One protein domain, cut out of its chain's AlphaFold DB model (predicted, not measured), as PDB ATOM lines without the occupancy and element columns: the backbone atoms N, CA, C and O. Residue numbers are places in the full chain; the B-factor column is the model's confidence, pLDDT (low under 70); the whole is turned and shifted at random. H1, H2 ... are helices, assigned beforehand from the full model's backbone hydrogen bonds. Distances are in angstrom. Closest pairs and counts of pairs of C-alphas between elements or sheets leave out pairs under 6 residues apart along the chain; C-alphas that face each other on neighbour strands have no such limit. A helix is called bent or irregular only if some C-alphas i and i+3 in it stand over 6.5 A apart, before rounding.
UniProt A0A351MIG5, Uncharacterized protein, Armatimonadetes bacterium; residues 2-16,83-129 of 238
ATOM      1  N   PHE A   2      32.518  -0.824  27.550       91.69
ATOM      2  CA  PHE A   2      31.746  -1.308  28.710       91.69
ATOM      3  C   PHE A   2      30.754  -0.317  29.341       91.69
ATOM      4  O   PHE A   2      29.710  -0.745  29.817       91.69
ATOM      5  N   ARG A   3      30.995   1.002  29.263       91.06
ATOM      6  CA  ARG A   3      29.981   2.015  29.620       91.06
ATOM      7  C   ARG A   3      28.646   1.772  28.901       91.06
ATOM      8  O   ARG A   3      27.606   1.838  29.540       91.06
ATOM      9  N   MET A   4      28.673   1.525  27.589       91.12
ATOM     10  CA  MET A   4      27.454   1.321  26.797       91.12
ATOM     11  C   MET A   4      26.762   0.014  27.179       91.12
ATOM     12  O   MET A   4      25.552   0.013  27.349       91.12
ATOM     13  N   ILE A   5      27.531  -1.057  27.398       92.81
ATOM     14  CA  ILE A   5      26.995  -2.354  27.829       92.81
ATOM     15  C   ILE A   5      26.250  -2.211  29.162       92.81
ATOM     16  O   ILE A   5      25.097  -2.615  29.265       92.81
ATOM     17  N   PHE A   6      26.872  -1.580  30.164       90.75
ATOM     18  CA  PHE A   6      26.232  -1.401  31.468       90.75
ATOM     19  C   PHE A   6      24.998  -0.500  31.401       90.75
ATOM     20  O   PHE A   6      24.004  -0.803  32.049       90.75
ATOM     21  N   LEU A   7      25.035   0.572  30.602       87.94
ATOM     22  CA  LEU A   7      23.893   1.475  30.438       87.94
ATOM     23  C   LEU A   7      22.721   0.841  29.676       87.94
ATOM     24  O   LEU A   7      21.580   1.153  29.996       87.94
ATOM     25  N   ALA A   8      22.989   0.002  28.674       88.44
ATOM     26  CA  ALA A   8      21.957  -0.573  27.813       88.44
ATOM     27  C   ALA A   8      21.339  -1.858  28.383       88.44
ATOM     28  O   ALA A   8      20.131  -2.032  28.285       88.44
ATOM     29  N   PHE A   9      22.149  -2.743  28.979       88.31
ATOM     30  CA  PHE A   9      21.699  -4.086  29.382       88.31
ATOM     31  C   PHE A   9      21.532  -4.274  30.894       88.31
ATOM     32  O   PHE A   9      20.775  -5.140  31.315       88.31
ATOM     33  N   PHE A  10      22.240  -3.500  31.724       86.75
ATOM     34  CA  PHE A  10      22.294  -3.725  33.180       86.75
ATOM     35  C   PHE A  10      21.594  -2.634  34.006       86.75
ATOM     36  O   PHE A  10      21.599  -2.697  35.238       86.75
ATOM     37  N   GLN A  11      21.022  -1.617  33.357       83.44
ATOM     38  CA  GLN A  11      20.229  -0.581  34.015       83.44
ATOM     39  C   GLN A  11      18.735  -0.799  33.804       83.44
ATOM     40  O   GLN A  11      18.312  -1.504  32.893       83.44
ATOM     41  N   GLU A  12      17.943  -0.172  34.670       83.00
ATOM     42  CA  GLU A  12      16.490  -0.181  34.551       83.00
ATOM     43  C   GLU A  12      16.056   0.425  33.206       83.00
ATOM     44  O   GLU A  12      16.570   1.488  32.820       83.00
ATOM     45  N   PRO A  13      15.125  -0.229  32.486       80.81
ATOM     46  CA  PRO A  13      14.610   0.280  31.226       80.81
ATOM     47  C   PRO A  13      14.018   1.679  31.407       80.81
ATOM     48  O   PRO A  13      13.131   1.892  32.226       80.81
ATOM     49  N   LYS A  14      14.477   2.640  30.603       80.38
ATOM     50  CA  LYS A  14      13.935   4.013  30.581       80.38
ATOM     51  C   LYS A  14      12.788   4.172  29.576       80.38
ATOM     52  O   LYS A  14      12.532   5.274  29.098       80.38
ATOM     53  N   LEU A  15      12.161   3.061  29.197       81.19
ATOM     54  CA  LEU A  15      11.148   3.000  28.149       81.19
ATOM     55  C   LEU A  15       9.761   3.352  28.718       81.19
ATOM     56  O   LEU A  15       9.440   2.931  29.832       81.19
ATOM     57  N   PRO A  16       8.917   4.093  27.974       82.88
ATOM     58  CA  PRO A  16       7.510   4.268  28.324       82.88
ATOM     59  C   PRO A  16       6.787   2.916  28.374       82.88
ATOM     60  O   PRO A  16       6.992   2.080  27.495       82.88
ATOM     61  N   PRO A  83      58.338  -8.855  24.308       72.06
ATOM     62  CA  PRO A  83      57.014  -8.255  24.095       72.06
ATOM     63  C   PRO A  83      56.045  -8.505  25.266       72.06
ATOM     64  O   PRO A  83      54.990  -7.877  25.368       72.06
ATOM     65  N   VAL A  84      56.413  -9.405  26.183       82.50
ATOM     66  CA  VAL A  84      55.583  -9.870  27.302       82.50
ATOM     67  C   VAL A  84      55.195  -8.752  28.289       82.50
ATOM     68  O   VAL A  84      54.012  -8.670  28.623       82.50
ATOM     69  N   PRO A  85      56.090  -7.846  28.738       84.81
ATOM     70  CA  PRO A  85      55.726  -6.751  29.633       84.81
ATOM     71  C   PRO A  85      54.687  -5.810  29.013       84.81
ATOM     72  O   PRO A  85      53.730  -5.444  29.687       84.81
ATOM     73  N   ASN A  86      54.801  -5.482  27.721       84.19
ATOM     74  CA  ASN A  86      53.823  -4.633  27.029       84.19
ATOM     75  C   ASN A  86      52.449  -5.309  26.927       84.19
ATOM     76  O   ASN A  86      51.414  -4.660  27.109       84.19
ATOM     77  N   MET A  87      52.424  -6.625  26.703       85.19
ATOM     78  CA  MET A  87      51.189  -7.412  26.684       85.19
ATOM     79  C   MET A  87      50.505  -7.425  28.060       85.19
ATOM     80  O   MET A  87      49.292  -7.239  28.160       85.19
ATOM     81  N   ILE A  88      51.284  -7.576  29.135       90.50
ATOM     82  CA  ILE A  88      50.775  -7.544  30.512       90.50
ATOM     83  C   ILE A  88      50.268  -6.143  30.872       90.50
ATOM     84  O   ILE A  88      49.141  -6.008  31.342       90.50
ATOM     85  N   ILE A  89      51.058  -5.096  30.616       92.81
ATOM     86  CA  ILE A  89      50.696  -3.708  30.938       92.81
ATOM     87  C   ILE A  89      49.406  -3.307  30.217       92.81
ATOM     88  O   ILE A  89      48.481  -2.797  30.848       92.81
ATOM     89  N   SER A  90      49.307  -3.578  28.915       92.12
ATOM     90  CA  SER A  90      48.102  -3.259  28.139       92.12
ATOM     91  C   SER A  90      46.871  -4.034  28.627       92.12
ATOM     92  O   SER A  90      45.793  -3.449  28.748       92.12
ATOM     93  N   SER A  91      47.032  -5.308  29.001       92.69
ATOM     94  CA  SER A  91      45.957  -6.118  29.590       92.69
ATOM     95  C   SER A  91      45.489  -5.567  30.941       92.69
ATOM     96  O   SER A  91      44.286  -5.460  31.180       92.69
ATOM     97  N   ILE A  92      46.416  -5.154  31.812       96.19
ATOM     98  CA  ILE A  92      46.088  -4.528  33.101       96.19
ATOM     99  C   ILE A  92      45.333  -3.216  32.879       96.19
ATOM    100  O   ILE A  92      44.293  -3.005  33.498       96.19
ATOM    101  N   ILE A  93      45.802  -2.353  31.972       95.81
ATOM    102  CA  ILE A  93      45.127  -1.087  31.651       95.81
ATOM    103  C   ILE A  93      43.703  -1.347  31.144       95.81
ATOM    104  O   ILE A  93      42.765  -0.668  31.569       95.81
ATOM    105  N   ALA A  94      43.516  -2.356  30.287       95.12
ATOM    106  CA  ALA A  94      42.194  -2.749  29.814       95.12
ATOM    107  C   ALA A  94      41.285  -3.183  30.976       95.12
ATOM    108  O   ALA A  94      40.169  -2.675  31.099       95.12
ATOM    109  N   LEU A  95      41.767  -4.051  31.872       96.19
ATOM    110  CA  LEU A  95      41.017  -4.503  33.050       96.19
ATOM    111  C   LEU A  95      40.680  -3.354  34.008       96.19
ATOM    112  O   LEU A  95      39.550  -3.272  34.488       96.19
ATOM    113  N   VAL A  96      41.610  -2.424  34.240       96.56
ATOM    114  CA  VAL A  96      41.370  -1.214  35.042       96.56
ATOM    115  C   VAL A  96      40.299  -0.339  34.391       96.56
ATOM    116  O   VAL A  96      39.403   0.149  35.080       96.56
ATOM    117  N   GLY A  97      40.322  -0.180  33.066       94.25
ATOM    118  CA  GLY A  97      39.280   0.534  32.325       94.25
ATOM    119  C   GLY A  97      37.898  -0.114  32.473       94.25
ATOM    120  O   GLY A  97      36.904   0.583  32.698       94.25
ATOM    121  N   ILE A  98      37.832  -1.448  32.410       95.19
ATOM    122  CA  ILE A  98      36.599  -2.222  32.631       95.19
ATOM    123  C   ILE A  98      36.104  -2.039  34.066       95.19
ATOM    124  O   ILE A  98      34.939  -1.693  34.268       95.19
ATOM    125  N   GLY A  99      36.985  -2.207  35.054       94.38
ATOM    126  CA  GLY A  99      36.667  -2.040  36.472       94.38
ATOM    127  C   GLY A  99      36.198  -0.623  36.805       94.38
ATOM    128  O   GLY A  99      35.216  -0.444  37.525       94.38
ATOM    129  N   THR A 100      36.819   0.394  36.204       91.94
ATOM    130  CA  THR A 100      36.399   1.793  36.353       91.94
ATOM    131  C   THR A 100      34.985   1.989  35.805       91.94
ATOM    132  O   THR A 100      34.120   2.510  36.511       91.94
ATOM    133  N   ALA A 101      34.694   1.495  34.595       91.25
ATOM    134  CA  ALA A 101      33.352   1.571  34.017       91.25
ATOM    135  C   ALA A 101      32.307   0.813  34.856       91.25
ATOM    136  O   ALA A 101      31.217   1.334  35.093       91.25
ATOM    137  N   TYR A 102      32.643  -0.380  35.347       91.69
ATOM    138  CA  TYR A 102      31.785  -1.170  36.230       91.69
ATOM    139  C   TYR A 102      31.461  -0.412  37.528       91.69
ATOM    140  O   TYR A 102      30.296  -0.264  37.900       91.69
ATOM    141  N   SER A 103      32.474   0.167  38.177       91.00
ATOM    142  CA  SER A 103      32.293   0.926  39.416       91.00
ATOM    143  C   SER A 103      31.397   2.162  39.235       91.00
ATOM    144  O   SER A 103      30.503   2.401  40.049       91.00
ATOM    145  N   MET A 104      31.581   2.915  38.142       89.06
ATOM    146  CA  MET A 104      30.888   4.184  37.892       89.06
ATOM    147  C   MET A 104      29.463   4.024  37.347       89.06
ATOM    148  O   MET A 104      28.636   4.912  37.555       89.06
ATOM    149  N   TYR A 105      29.180   2.951  36.601       88.00
ATOM    150  CA  TYR A 105      27.896   2.783  35.906       88.00
ATOM    151  C   TYR A 105      27.014   1.671  36.478       88.00
ATOM    152  O   TYR A 105      25.793   1.767  36.341       88.00
ATOM    153  N   TYR A 106      27.597   0.662  37.135       86.44
ATOM    154  CA  TYR A 106      26.851  -0.440  37.745       86.44
ATOM    155  C   TYR A 106      26.746  -0.293  39.274       86.44
ATOM    156  O   TYR A 106      25.631  -0.208  39.785       86.44
ATOM    157  N   LEU A 107      27.870  -0.167  39.998       85.31
ATOM    158  CA  LEU A 107      27.871  -0.044  41.472       85.31
ATOM    159  C   LEU A 107      27.363   1.317  41.959       85.31
ATOM    160  O   LEU A 107      26.485   1.393  42.815       85.31
ATOM    161  N   ARG A 108      27.943   2.410  41.453       82.94
ATOM    162  CA  ARG A 108      27.670   3.770  41.935       82.94
ATOM    163  C   ARG A 108      26.960   4.590  40.866       82.94
ATOM    164  O   ARG A 108      27.534   5.501  40.265       82.94
ATOM    165  N   ARG A 109      25.692   4.243  40.634       77.88
ATOM    166  CA  ARG A 109      24.821   4.900  39.648       77.88
ATOM    167  C   ARG A 109      24.857   6.426  39.837       77.88
ATOM    168  O   ARG A 109      24.709   6.929  40.945       77.88
ATOM    169  N   GLY A 110      25.095   7.161  38.750       76.94
ATOM    170  CA  GLY A 110      25.152   8.630  38.754       76.94
ATOM    171  C   GLY A 110      26.548   9.242  38.929       76.94
ATOM    172  O   GLY A 110      26.723  10.420  38.617       76.94
ATOM    173  N   GLN A 111      27.577   8.471  39.304       83.69
ATOM    174  CA  GLN A 111      28.939   9.016  39.411       83.69
ATOM    175  C   GLN A 111      29.495   9.528  38.082       83.69
ATOM    176  O   GLN A 111      30.188  10.543  38.065       83.69
ATOM    177  N   GLY A 112      29.151   8.889  36.961       80.94
ATOM    178  CA  GLY A 112      29.514   9.401  35.637       80.94
ATOM    179  C   GLY A 112      28.975  10.812  35.370       80.94
ATOM    180  O   GLY A 112      29.691  11.641  34.815       80.94
ATOM    181  N   ALA A 113      27.752  11.108  35.817       82.88
ATOM    182  CA  ALA A 113      27.169  12.444  35.704       82.88
ATOM    183  C   ALA A 113      27.821  13.432  36.686       82.88
ATOM    184  O   ALA A 113      28.092  14.570  36.321       82.88
ATOM    185  N   ALA A 114      28.154  12.984  37.901       86.00
ATOM    186  CA  ALA A 114      28.859  13.808  38.880       86.00
ATOM    187  C   ALA A 114      30.269  14.211  38.408       86.00
ATOM    188  O   ALA A 114      30.686  15.346  38.618       86.00
ATOM    189  N   VAL A 115      31.004  13.313  37.744       86.62
ATOM    190  CA  VAL A 115      32.317  13.631  37.149       86.62
ATOM    191  C   VAL A 115      32.169  14.613  35.985       86.62
ATOM    192  O   VAL A 115      32.938  15.567  35.900       86.62
ATOM    193  N   ALA A 116      31.154  14.436  35.135       88.00
ATOM    194  CA  ALA A 116      30.860  15.381  34.057       88.00
ATOM    195  C   ALA A 116      30.515  16.783  34.594       88.00
ATOM    196  O   ALA A 116      30.992  17.779  34.057       88.00
ATOM    197  N   ALA A 117      29.759  16.861  35.693       89.94
ATOM    198  CA  ALA A 117      29.413  18.123  36.346       89.94
ATOM    199  C   ALA A 117      30.624  18.832  36.983       89.94
ATOM    200  O   ALA A 117      30.630  20.056  37.071       89.94
ATOM    201  N   LYS A 118      31.658  18.088  37.402       93.31
ATOM    202  CA  LYS A 118      32.901  18.667  37.945       93.31
ATOM    203  C   LYS A 118      33.774  19.331  36.880       93.31
ATOM    204  O   LYS A 118      34.467  20.294  37.188       93.31
ATOM    205  N   HIS A 119      33.747  18.825  35.646       93.12
ATOM    206  CA  HIS A 119      34.550  19.344  34.534       93.12
ATOM    207  C   HIS A 119      33.676  19.606  33.299       93.12
ATOM    208  O   HIS A 119      33.808  18.908  32.285       93.12
ATOM    209  N   PRO A 120      32.784  20.613  33.358       92.00
ATOM    210  CA  PRO A 120      31.804  20.857  32.304       92.00
ATOM    211  C   PRO A 120      32.454  21.222  30.964       92.00
ATOM    212  O   PRO A 120      31.946  20.837  29.917       92.00
ATOM    213  N   GLU A 121      33.597  21.910  30.969       92.25
ATOM    214  CA  GLU A 121      34.300  22.326  29.746       92.25
ATOM    215  C   GLU A 121      34.911  21.145  28.986       92.25
ATOM    216  O   GLU A 121      34.738  21.018  27.769       92.25
ATOM    217  N   VAL A 122      35.574  20.240  29.713       92.69
ATOM    218  CA  VAL A 122      36.153  19.012  29.147       92.69
ATOM    219  C   VAL A 122      35.037  18.106  28.643       92.69
ATOM    220  O   VAL A 122      35.101  17.607  27.520       92.69
ATOM    221  N   TYR A 123      33.977  17.943  29.442       92.62
ATOM    222  CA  TYR A 123      32.813  17.167  29.037       92.62
ATOM    223  C   TYR A 123      32.168  17.740  27.774       92.62
ATOM    224  O   TYR A 123      31.933  16.988  26.835       92.62
ATOM    225  N   ARG A 124      31.941  19.058  27.707       92.69
ATOM    226  CA  ARG A 124      31.348  19.723  26.539       92.69
ATOM    227  C   ARG A 124      32.204  19.548  25.287       92.69
ATOM    228  O   ARG A 124      31.666  19.271  24.225       92.69
ATOM    229  N   THR A 125      33.524  19.657  25.414       94.12
ATOM    230  CA  THR A 125      34.451  19.477  24.286       94.12
ATOM    231  C   THR A 125      34.415  18.048  23.746       94.12
ATOM    232  O   THR A 125      34.296  17.850  22.541       94.12
ATOM    233  N   LEU A 126      34.455  17.043  24.627       93.69
ATOM    234  CA  LEU A 126      34.362  15.635  24.228       93.69
ATOM    235  C   LEU A 126      32.965  15.274  23.698       93.69
ATOM    236  O   LEU A 126      32.850  14.498  22.751       93.69
ATOM    237  N   ALA A 127      31.907  15.832  24.293       93.00
ATOM    238  CA  ALA A 127      30.522  15.609  23.883       93.00
ATOM    239  C   ALA A 127      30.235  16.195  22.495       93.00
ATOM    240  O   ALA A 127      29.588  15.536  21.685       93.00
ATOM    241  N   ASN A 128      30.792  17.369  22.188       94.31
ATOM    242  CA  ASN A 128      30.694  18.009  20.875       94.31
ATOM    243  C   ASN A 128      31.763  17.500  19.893       94.31
ATOM    244  O   ASN A 128      32.141  18.215  18.974       94.31
ATOM    245  N   LYS A 129      32.297  16.284  20.090       94.50
ATOM    246  CA  LYS A 129      33.270  15.643  19.183       94.50
ATOM    247  C   LYS A 129      34.470  16.543  18.837       94.50
ATOM    248  O   LYS A 129      34.893  16.615  17.687       94.50
TER     249      LYS A 129
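AT A GLANCE: This is residues 2 to 16 and 83 to 129 of the 238 residues of an uncharacterized protein of Armatimonadetes bacterium (UniProt A0A351MIG5). Look first for one long helix, H2, whose free first part, residues 84 to 96, sticks out as an arm; short H1 packs steeply tilted on its later part, residues 98 to 106. At H2's last residues the chain turns a corner into H3, making an L, and H4 folds back from the far end of H3. The printed part has 62 residues with four named helices, in the order H1, H2, H3, H4, and no named strand, and its class is all helix. It is loose, with a radius of gyration of the C-alphas of 14.9 A, and elongated, spanning 50 by 29 by 20 A.

HOW THE PARTS SIT: Start with H2, residues 84 to 107, which is neither bent nor irregular, but only just: C-alphas 104 and 107 are 6.3 A apart. With residues 98 to 106 alone it touches H1, residues 2 to 9; the closest C-alphas, of Arg 3 and Ala 101, are 5.6 A apart. These two run the same way at a steep tilt of 38 degrees. H3, residues 111 to 118, touches H2 only at the corner, at residues 104 to 105 of H2, about perpendicular at 89 degrees; the closest C-alphas, of Met 104 and Gln 111, are 5.4 A apart. H4, residues 120 to 127, is close to H3 but not clearly touching, the closest C-alphas, of Ala 116 and Tyr 123, being 5.7 A apart; they run opposite ways at a steep tilt of 60 degrees. H4 is apart from H1 and H2, and H1 is apart from H3. Every backbone O i to N i+4 pair is within hydrogen-bond range in H1, H3 and H4, and 19 of 20 are in H2.

IN THESE COORDINATES: Find C-alpha 84 at (55.583, -9.870, 27.302); from there H2 runs 32.6 A to C-alpha 107 at (27.871, -0.044, 41.472). H1, H3 and H4 measure 10.4 A, 10.5 A and 10.0 A, and H4 ends with C-alpha 127 at (30.522, 15.609, 23.883).

THE WHOLE: Residues 17 to 82 are not printed, and across this cut the C-alphas of Pro 16 and Pro 83, the two farthest apart, are 51.2 A from each other. The links H2 to H3 and H3 to H4 are tight. No printed residue has a pLDDT under 70.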